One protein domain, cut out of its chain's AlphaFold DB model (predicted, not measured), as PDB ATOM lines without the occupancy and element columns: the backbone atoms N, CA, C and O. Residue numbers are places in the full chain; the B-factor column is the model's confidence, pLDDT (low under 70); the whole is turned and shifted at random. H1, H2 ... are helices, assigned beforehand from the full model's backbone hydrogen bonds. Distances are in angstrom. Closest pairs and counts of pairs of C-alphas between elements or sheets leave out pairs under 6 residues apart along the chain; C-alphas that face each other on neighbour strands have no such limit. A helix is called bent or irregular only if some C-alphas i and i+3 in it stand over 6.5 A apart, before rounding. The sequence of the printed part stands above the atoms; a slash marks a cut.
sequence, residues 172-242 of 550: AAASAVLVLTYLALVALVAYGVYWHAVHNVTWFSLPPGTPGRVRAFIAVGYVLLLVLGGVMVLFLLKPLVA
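Overview. This is residues 172 to 242 of the 550 residues of the protein "Peptidase_M48 domain-containing protein" of Schlesneria paludicola (UniProt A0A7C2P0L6). A long, thin helical hairpin: H1 runs out, a loop at residues 205 to 211 turns the chain, and H2 folds back side by side with it. The first residues of H1, 172 to 181, stick out as a free arm beyond H2, and the loop end, residues 207 to 213, also stands free. The printed part has 71 residues with two named helices, H1 then H2, no named strand, and the class all helix. It is extended, a rod of 61 by 21 by 12 A, with a radius of gyration of the C-alphas of 17.3 A.

Arrangement. H1, residues 172 to 204, has a kink of 40 degrees near residue 198. H2, residues 212 to 241, touches H1, the closest C-alphas being those of Val 193 and Gly 229, 5.6 A apart. The two form a helical hairpin, at a shallow tilt of 18 degrees, opposite ways. O i to N i+4 pairs are within hydrogen-bond range in 25 of 29 cases in H1 and 23 of 26 in H2.

Along the chain. H1 is 49.1 A long, from C-alpha 172 at (147.976, 122.718, 148.918). H2 is 43.0 A long and ends at C-alpha 241 at (133.872, 134.825, 160.731). Both are only just irregular: C-alphas 199 and 202 are 6.7 A apart, C-alphas 236 and 239 6.9 A.

Size, cuts and confidence. The C-alphas of Ala 172 and Gly 209, the two farthest apart, are 61.4 A apart. The printed part has no cut, and the link is short, with 7 residues. Mean pLDDT of the printed part is 89.2; residue 242 is under 70.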
ATOM      1  N   ALA A 172     148.343 122.161 147.619       91.75
ATOM      2  CA  ALA A 172     147.976 122.718 148.918       91.75
ATOM      3  C   ALA A 172     148.724 124.021 149.226       91.75
ATOM      4  O   ALA A 172     148.106 124.991 149.665       91.75
ATOM      5  N   ALA A 173     150.030 124.091 148.953       94.25
ATOM      6  CA  ALA A 173     150.790 125.327 149.106       94.25
ATOM      7  C   ALA A 173     150.244 126.445 148.198       94.25
ATOM      8  O   ALA A 173     150.067 127.572 148.662       94.25
ATOM      9  N   ALA A 174     149.897 126.136 146.944       94.69
ATOM     10  CA  ALA A 174     149.264 127.091 146.035       94.69
ATOM     11  C   ALA A 174     147.907 127.587 146.571       94.69
ATOM     12  O   ALA A 174     147.667 128.795 146.606       94.69
ATOM     13  N   SER A 175     147.049 126.693 147.077       91.56
ATOM     14  CA  SER A 175     145.785 127.072 147.726       91.56
ATOM     15  C   SER A 175     146.010 127.955 148.961       91.56
ATOM     16  O   SER A 175     145.283 128.929 149.158       91.56
ATOM     17  N   ALA A 176     147.038 127.677 149.770       93.19
ATOM     18  CA  ALA A 176     147.396 128.517 150.915       93.19
ATOM     19  C   ALA A 176     147.834 129.928 150.482       93.19
ATOM     20  O   ALA A 176     147.421 130.910 151.098       93.19
ATOM     21  N   VAL A 177     148.602 130.052 149.393       96.19
ATOM     22  CA  VAL A 177     148.992 131.353 148.818       96.19
ATOM     23  C   VAL A 177     147.767 132.169 148.391       96.19
ATOM     24  O   VAL A 177     147.748 133.380 148.616       96.19
ATOM     25  N   LEU A 178     146.719 131.541 147.844       94.44
ATOM     26  CA  LEU A 178     145.474 132.243 147.490       94.44
ATOM     27  C   LEU A 178     144.773 132.825 148.727       94.44
ATOM     28  O   LEU A 178     144.346 133.980 148.707       94.44
ATOM     29  N   VAL A 179     144.716 132.066 149.826       92.19
ATOM     30  CA  VAL A 179     144.171 132.553 151.105       92.19
ATOM     31  C   VAL A 179     145.016 133.709 151.649       92.19
ATOM     32  O   VAL A 179     144.468 134.740 152.032       92.19
ATOM     33  N   LEU A 180     146.347 133.586 151.640       95.00
ATOM     34  CA  LEU A 180     147.246 134.659 152.085       95.00
ATOM     35  C   LEU A 180     147.111 135.920 151.223       95.00
ATOM     36  O   LEU A 180     147.127 137.026 151.755       95.00
ATOM     37  N   THR A 181     146.921 135.760 149.912       95.00
ATOM     38  CA  THR A 181     146.678 136.872 148.981       95.00
ATOM     39  C   THR A 181     145.385 137.602 149.329       95.00
ATOM     40  O   THR A 181     145.358 138.833 149.358       95.00
ATOM     41  N   TYR A 182     144.324 136.864 149.664       93.94
ATOM     42  CA  TYR A 182     143.085 137.463 150.147       93.94
ATOM     43  C   TYR A 182     143.288 138.219 151.467       93.94
ATOM     44  O   TYR A 182     142.881 139.372 151.579       93.94
ATOM     45  N   LEU A 183     143.968 137.619 152.448       94.25
ATOM     46  CA  LEU A 183     144.255 138.283 153.727       94.25
ATOM     47  C   LEU A 183     145.103 139.551 153.540       94.25
ATOM     48  O   LEU A 183     144.849 140.559 154.201       94.25
ATOM     49  N   ALA A 184     146.059 139.534 152.608       96.31
ATOM     50  CA  ALA A 184     146.842 140.706 152.236       96.31
ATOM     51  C   ALA A 184     145.970 141.803 151.604       96.31
ATOM     52  O   ALA A 184     146.144 142.975 151.934       96.31
ATOM     53  N   LEU A 185     144.995 141.442 150.760       94.94
ATOM     54  CA  LEU A 185     144.013 142.388 150.221       94.94
ATOM     55  C   LEU A 185     143.171 143.018 151.340       94.94
ATOM     56  O   LEU A 185     143.003 144.237 151.355       94.94
ATOM     57  N   VAL A 186     142.685 142.221 152.300       94.44
ATOM     58  CA  VAL A 186     141.931 142.743 153.455       94.44
ATOM     59  C   VAL A 186     142.783 143.726 154.258       94.44
ATOM     60  O   VAL A 186     142.330 144.832 154.556       94.44
ATOM     61  N   ALA A 187     144.030 143.356 154.563       96.44
ATOM     62  CA  ALA A 187     144.962 144.213 155.288       96.44
ATOM     63  C   ALA A 187     145.277 145.506 154.521       96.44
ATOM     64  O   ALA A 187     145.317 146.575 155.127       96.44
ATOM     65  N   LEU A 188     145.447 145.433 153.198       96.69
ATOM     66  CA  LEU A 188     145.698 146.591 152.339       96.69
ATOM     67  C   LEU A 188     144.519 147.569 152.347       96.69
ATOM     68  O   LEU A 188     144.726 148.772 152.505       96.69
ATOM     69  N   VAL A 189     143.287 147.070 152.210       94.56
ATOM     70  CA  VAL A 189     142.081 147.911 152.254       94.56
ATOM     71  C   VAL A 189     141.918 148.526 153.645       94.56
ATOM     72  O   VAL A 189     141.736 149.737 153.750       94.56
ATOM     73  N   ALA A 190     142.065 147.737 154.712       95.81
ATOM     74  CA  ALA A 190     141.995 148.236 156.087       95.81
ATOM     75  C   ALA A 190     143.064 149.302 156.375       95.81
ATOM     76  O   ALA A 190     142.759 150.344 156.961       95.81
ATOM     77  N   TYR A 191     144.295 149.084 155.905       97.12
ATOM     78  CA  TYR A 191     145.367 150.069 155.994       97.12
ATOM     79  C   TYR A 191     145.036 151.334 155.201       97.12
ATOM     80  O   TYR A 191     145.256 152.425 155.707       97.12
ATOM     81  N   GLY A 192     144.456 151.222 154.002       95.94
ATOM     82  CA  GLY A 192     144.014 152.374 153.212       95.94
ATOM     83  C   GLY A 192     142.963 153.227 153.929       95.94
ATOM     84  O   GLY A 192     143.054 154.455 153.914       95.94
ATOM     85  N   VAL A 193     142.010 152.591 154.618       95.12
ATOM     86  CA  VAL A 193     141.000 153.280 155.443       95.12
ATOM     87  C   VAL A 193     141.645 153.972 156.644       95.12
ATOM     88  O   VAL A 193     141.374 155.145 156.894       95.12
ATOM     89  N   TYR A 194     142.541 153.279 157.355       96.38
ATOM     90  CA  TYR A 194     143.327 153.866 158.445       96.38
ATOM     91  C   TYR A 194     144.170 155.054 157.961       96.38
ATOM     92  O   TYR A 194     144.197 156.112 158.590       96.38
ATOM     93  N   TRP A 195     144.822 154.907 156.810       96.25
ATOM     94  CA  TRP A 195     145.661 155.934 156.215       96.25
ATOM     95  C   TRP A 195     144.793 157.174 155.882       96.25
ATOM     96  O   TRP A 195     145.048 158.287 156.353       96.25
ATOM     97  N   HIS A 196     143.651 156.984 155.222       93.19
ATOM     98  CA  HIS A 196     142.690 158.068 154.997       93.19
ATOM     99  C   HIS A 196     142.269 158.778 156.301       93.19
ATOM    100  O   HIS A 196     142.258 160.012 156.368       93.19
ATOM    101  N   ALA A 197     141.993 158.012 157.360       93.00
ATOM    102  CA  ALA A 197     141.584 158.549 158.655       93.00
ATOM    103  C   ALA A 197     142.655 159.443 159.311       93.00
ATOM    104  O   ALA A 197     142.320 160.425 159.966       93.00
ATOM    105  N   VAL A 198     143.945 159.124 159.146       93.62
ATOM    106  CA  VAL A 198     145.002 159.770 159.942       93.62
ATOM    107  C   VAL A 198     145.646 160.973 159.258       93.62
ATOM    108  O   VAL A 198     145.859 161.973 159.934       93.62
ATOM    109  N   HIS A 199     145.978 160.927 157.959       91.69
ATOM    110  CA  HIS A 199     146.688 162.071 157.343       91.69
ATOM    111  C   HIS A 199     145.996 162.736 156.142       91.69
ATOM    112  O   HIS A 199     146.497 163.749 155.656       91.69
ATOM    113  N   ASN A 200     144.776 162.324 155.773       89.75
ATOM    114  CA  ASN A 200     143.913 163.168 154.927       89.75
ATOM    115  C   ASN A 200     143.103 164.204 155.733       89.75
ATOM    116  O   ASN A 200     142.237 164.879 155.182       89.75
ATOM    117  N   VAL A 201     143.414 164.401 157.022       84.19
ATOM    118  CA  VAL A 201     142.840 165.477 157.857       84.19
ATOM    119  C   VAL A 201     143.160 166.883 157.326       84.19
ATOM    120  O   VAL A 201     142.473 167.850 157.648       84.19
ATOM    121  N   THR A 202     144.156 167.005 156.446       83.12
ATOM    122  CA  THR A 202     144.490 168.237 155.716       83.12
ATOM    123  C   THR A 202     143.383 168.700 154.765       83.12
ATOM    124  O   THR A 202     143.383 169.857 154.353       83.12
ATOM    125  N   TRP A 203     142.383 167.861 154.467       83.69
ATOM    126  CA  TRP A 203     141.172 168.275 153.743       83.69
ATOM    127  C   TRP A 203     140.400 169.383 154.476       83.69
ATOM    128  O   TRP A 203     139.681 170.159 153.847       83.69
ATOM    129  N   PHE A 204     140.584 169.502 155.794       85.50
ATOM    130  CA  PHE A 204     139.999 170.573 156.602       85.50
ATOM    131  C   PHE A 204     140.836 171.867 156.605       85.50
ATOM    132  O   PHE A 204     140.357 172.901 157.074       85.50
ATOM    133  N   SER A 205     142.051 171.853 156.046       85.25
ATOM    134  CA  SER A 205     142.973 172.997 155.963       85.25
ATOM    135  C   SER A 205     142.629 173.939 154.798       85.25
ATOM    136  O   SER A 205     143.443 174.191 153.912       85.25
ATOM    137  N   LEU A 206     141.395 174.445 154.776       85.44
ATOM    138  CA  LEU A 206     140.890 175.319 153.712       85.44
ATOM    139  C   LEU A 206     141.243 176.797 153.964       85.44
ATOM    140  O   LEU A 206     141.228 177.226 155.122       85.44
ATOM    141  N   PRO A 207     141.502 177.599 152.910       87.81
ATOM    142  CA  PRO A 207     141.829 179.014 153.055       87.81
ATOM    143  C   PRO A 207     140.811 179.804 153.903       87.81
ATOM    144  O   PRO A 207     139.601 179.523 153.885       87.81
ATOM    145  N   PRO A 208     141.259 180.842 154.631       82.06
ATOM    146  CA  PRO A 208     140.352 181.807 155.243       82.06
ATOM    147  C   PRO A 208     139.423 182.407 154.172       82.06
ATOM    148  O   PRO A 208     139.882 182.803 153.106       82.06
ATOM    149  N   GLY A 209     138.109 182.438 154.427       86.00
ATOM    150  CA  GLY A 209     137.106 182.950 153.478       86.00
ATOM    151  C   GLY A 209     136.379 181.896 152.629       86.00
ATOM    152  O   GLY A 209     135.455 182.247 151.898       86.00
ATOM    153  N   THR A 210     136.717 180.603 152.732       88.00
ATOM    154  CA  THR A 210     135.948 179.544 152.047       88.00
ATOM    155  C   THR A 210     134.485 179.499 152.535       88.00
ATOM    156  O   THR A 210     134.267 179.414 153.748       88.00
ATOM    157  N   PRO A 211     133.478 179.481 151.635       90.69
ATOM    158  CA  PRO A 211     132.068 179.401 152.017       90.69
ATOM    159  C   PRO A 211     131.756 178.171 152.882       90.69
ATOM    160  O   PRO A 211     132.222 177.066 152.597       90.69
ATOM    161  N   GLY A 212     130.893 178.328 153.893       87.75
ATOM    162  CA  GLY A 212     130.528 177.239 154.811       87.75
ATOM    163  C   GLY A 212     129.957 175.995 154.115       87.75
ATOM    164  O   GLY A 212     130.246 174.875 154.527       87.75
ATOM    165  N   ARG A 213     129.233 176.172 152.999       88.12
ATOM    166  CA  ARG A 213     128.707 175.064 152.177       88.12
ATOM    167  C   ARG A 213     129.813 174.197 151.566       88.12
ATOM    168  O   ARG A 213     129.673 172.982 151.525       88.12
ATOM    169  N   VAL A 214     130.919 174.807 151.135       86.38
ATOM    170  CA  VAL A 214     132.073 174.089 150.565       86.38
ATOM    171  C   VAL A 214     132.795 173.296 151.656       86.38
ATOM    172  O   VAL A 214     133.126 172.132 151.451       86.38
ATOM    173  N   ARG A 215     132.957 173.887 152.849       86.62
ATOM    174  CA  ARG A 215     133.517 173.188 154.020       86.62
ATOM    175  C   ARG A 215     132.665 171.978 154.419       86.62
ATOM    176  O   ARG A 215     133.211 170.903 154.648       86.62
ATOM    177  N   ALA A 216     131.340 172.136 154.447       86.38
ATOM    178  CA  ALA A 216     130.409 171.050 154.745       86.38
ATOM    179  C   ALA A 216     130.467 169.929 153.694       86.38
ATOM    180  O   ALA A 216     130.520 168.760 154.058       86.38
ATOM    181  N   PHE A 217     130.522 170.270 152.403       87.25
ATOM    182  CA  PHE A 217     130.648 169.286 151.326       87.25
ATOM    183  C   PHE A 217     131.927 168.442 151.449       87.25
ATOM    184  O   PHE A 217     131.866 167.219 151.346       87.25
ATOM    185  N   ILE A 218     133.071 169.072 151.738       88.50
ATOM    186  CA  ILE A 218     134.351 168.368 151.933       88.50
ATOM    187  C   ILE A 218     134.305 167.472 153.178       88.50
ATOM    188  O   ILE A 218     134.745 166.324 153.118       88.50
ATOM    189  N   ALA A 219     133.722 167.957 154.279       87.50
ATOM    190  CA  ALA A 219     133.539 167.165 155.494       87.50
ATOM    191  C   ALA A 219     132.665 165.925 155.249       87.50
ATOM    192  O   ALA A 219     133.022 164.824 155.666       87.50
ATOM    193  N   VAL A 220     131.553 166.089 154.525       87.25
ATOM    194  CA  VAL A 220     130.669 164.980 154.140       87.25
ATOM    195  C   VAL A 220     131.406 163.988 153.243       87.25
ATOM    196  O   VAL A 220     131.325 162.792 153.495       87.25
ATOM    197  N   GLY A 221     132.166 164.454 152.247       86.75
ATOM    198  CA  GLY A 221     132.957 163.583 151.371       86.75
ATOM    199  C   GLY A 221     134.018 162.771 152.122       86.75
ATOM    200  O   GLY A 221     134.172 161.579 151.864       86.75
ATOM    201  N   TYR A 222     134.702 163.388 153.088       90.31
ATOM    202  CA  TYR A 222     135.678 162.718 153.954       90.31
ATOM    203  C   TYR A 222     135.027 161.618 154.807       90.31
ATOM    204  O   TYR A 222     135.452 160.463 154.786       90.31
ATOM    205  N   VAL A 223     133.946 161.959 155.523       89.12
ATOM    206  CA  VAL A 223     133.210 160.996 156.359       89.12
ATOM    207  C   VAL A 223     132.612 159.882 155.504       89.12
ATOM    208  O   VAL A 223     132.666 158.719 155.897       89.12
ATOM    209  N   LEU A 224     132.092 160.208 154.318       85.44
ATOM    210  CA  LEU A 224     131.552 159.226 153.386       85.44
ATOM    211  C   LEU A 224     132.623 158.211 152.976       85.44
ATOM    212  O   LEU A 224     132.384 157.017 153.106       85.44
ATOM    213  N   LEU A 225     133.813 158.647 152.550       88.38
ATOM    214  CA  LEU A 225     134.903 157.727 152.192       88.38
ATOM    215  C   LEU A 225     135.328 156.838 153.366       88.38
ATOM    216  O   LEU A 225     135.575 155.647 153.168       88.38
ATOM    217  N   LEU A 226     135.364 157.386 154.583       90.81
ATOM    218  CA  LEU A 226     135.679 156.620 155.788       90.81
ATOM    219  C   LEU A 226     134.615 155.552 156.084       90.81
ATOM    220  O   LEU A 226     134.960 154.401 156.353       90.81
ATOM    221  N   VAL A 227     133.330 155.911 155.996       87.38
ATOM    222  CA  VAL A 227     132.206 154.983 156.196       87.38
ATOM    223  C   VAL A 227     132.201 153.905 155.116       87.38
ATOM    224  O   VAL A 227     132.141 152.723 155.446       87.38
ATOM    225  N   LEU A 228     132.327 154.281 153.841       85.19
ATOM    226  CA  LEU A 228     132.358 153.337 152.722       85.19
ATOM    227  C   LEU A 228     133.546 152.373 152.824       85.19
ATOM    228  O   LEU A 228     133.387 151.168 152.631       85.19
ATOM    229  N   GLY A 229     134.721 152.891 153.179       89.38
ATOM    230  CA  GLY A 229     135.909 152.084 153.422       89.38
ATOM    231  C   GLY A 229     135.733 151.123 154.599       89.38
ATOM    232  O   GLY A 229     136.028 149.936 154.472       89.38
ATOM    233  N   GLY A 230     135.201 151.601 155.727       90.44
ATOM    234  CA  GLY A 230     134.914 150.765 156.894       90.44
ATOM    235  C   GLY A 230     133.907 149.656 156.587       90.44
ATOM    236  O   GLY A 230     134.138 148.497 156.926       90.44
ATOM    237  N   VAL A 231     132.831 149.986 155.869       85.69
ATOM    238  CA  VAL A 231     131.835 149.021 155.389       85.69
ATOM    239  C   VAL A 231     132.483 147.968 154.480       85.69
ATOM    240  O   VAL A 231     132.266 146.775 154.685       85.69
ATOM    241  N   MET A 232     133.345 148.371 153.540       86.12
ATOM    242  CA  MET A 232     134.093 147.440 152.683       86.12
ATOM    243  C   MET A 232     134.980 146.481 153.495       86.12
ATOM    244  O   MET A 232     135.008 145.281 153.219       86.12
ATOM    245  N   VAL A 233     135.676 146.975 154.524       91.25
ATOM    246  CA  VAL A 233     136.491 146.132 155.417       91.25
ATOM    247  C   VAL A 233     135.619 145.124 156.168       91.25
ATOM    248  O   VAL A 233     135.984 143.952 156.253       91.25
ATOM    249  N   LEU A 234     134.451 145.537 156.669       88.00
ATOM    250  CA  LEU A 234     133.510 144.624 157.327       88.00
ATOM    251  C   LEU A 234     133.055 143.500 156.384       88.00
ATOM    252  O   LEU A 234     133.032 142.336 156.790       88.00
ATOM    253  N   PHE A 235     132.769 143.814 155.118       84.00
ATOM    254  CA  PHE A 235     132.430 142.802 154.113       84.00
ATOM    255  C   PHE A 235     133.577 141.841 153.814       84.00
ATOM    256  O   PHE A 235     133.350 140.639 153.698       84.00
ATOM    257  N   LEU A 236     134.807 142.346 153.732       87.81
ATOM    258  CA  LEU A 236     136.001 141.521 153.551       87.81
ATOM    259  C   LEU A 236     136.318 140.655 154.784       87.81
ATOM    260  O   LEU A 236     136.950 139.614 154.668       87.81
ATOM    261  N   LEU A 237     135.878 141.031 155.982       87.25
ATOM    262  CA  LEU A 237     136.087 140.207 157.178       87.25
ATOM    263  C   LEU A 237     135.001 139.141 157.366       87.25
ATOM    264  O   LEU A 237     135.259 138.100 157.974       87.25
ATOM    265  N   LYS A 238     133.797 139.361 156.833       82.25
ATOM    266  CA  LYS A 238     132.636 138.485 157.050       82.25
ATOM    267  C   LYS A 238     132.893 137.004 156.705       82.25
ATOM    268  O   LYS A 238     132.604 136.166 157.565       82.25
ATOM    269  N   PRO A 239     133.465 136.635 155.540       77.94
ATOM    270  CA  PRO A 239     133.697 135.232 155.186       77.94
ATOM    271  C   PRO A 239     134.671 134.506 156.120       77.94
ATOM    272  O   PRO A 239     134.669 133.278 156.164       77.94
ATOM    273  N   LEU A 240     135.509 135.237 156.865       78.94
ATOM    274  CA  LEU A 240     136.440 134.663 157.843       78.94
ATOM    275  C   LEU A 240     135.747 134.317 159.172       78.94
ATOM    276  O   LEU A 240     136.233 133.469 159.919       78.94
ATOM    277  N   VAL A 241     134.615 134.965 159.466       71.50
ATOM    278  CA  VAL A 241     133.872 134.825 160.731       71.50
ATOM    279  C   VAL A 241     132.630 133.941 160.570       71.50
ATOM    280  O   VAL A 241     132.223 133.260 161.517       71.50
ATOM    281  N   ALA A 242     132.028 133.919 159.377       61.78
ATOM    282  CA  ALA A 242     130.817 133.159 159.098       61.78
ATOM    283  C   ALA A 242     131.046 131.644 159.260       61.78
ATOM    284  O   ALA A 242     131.867 131.026 158.582       61.78
TER     285      ALA A 242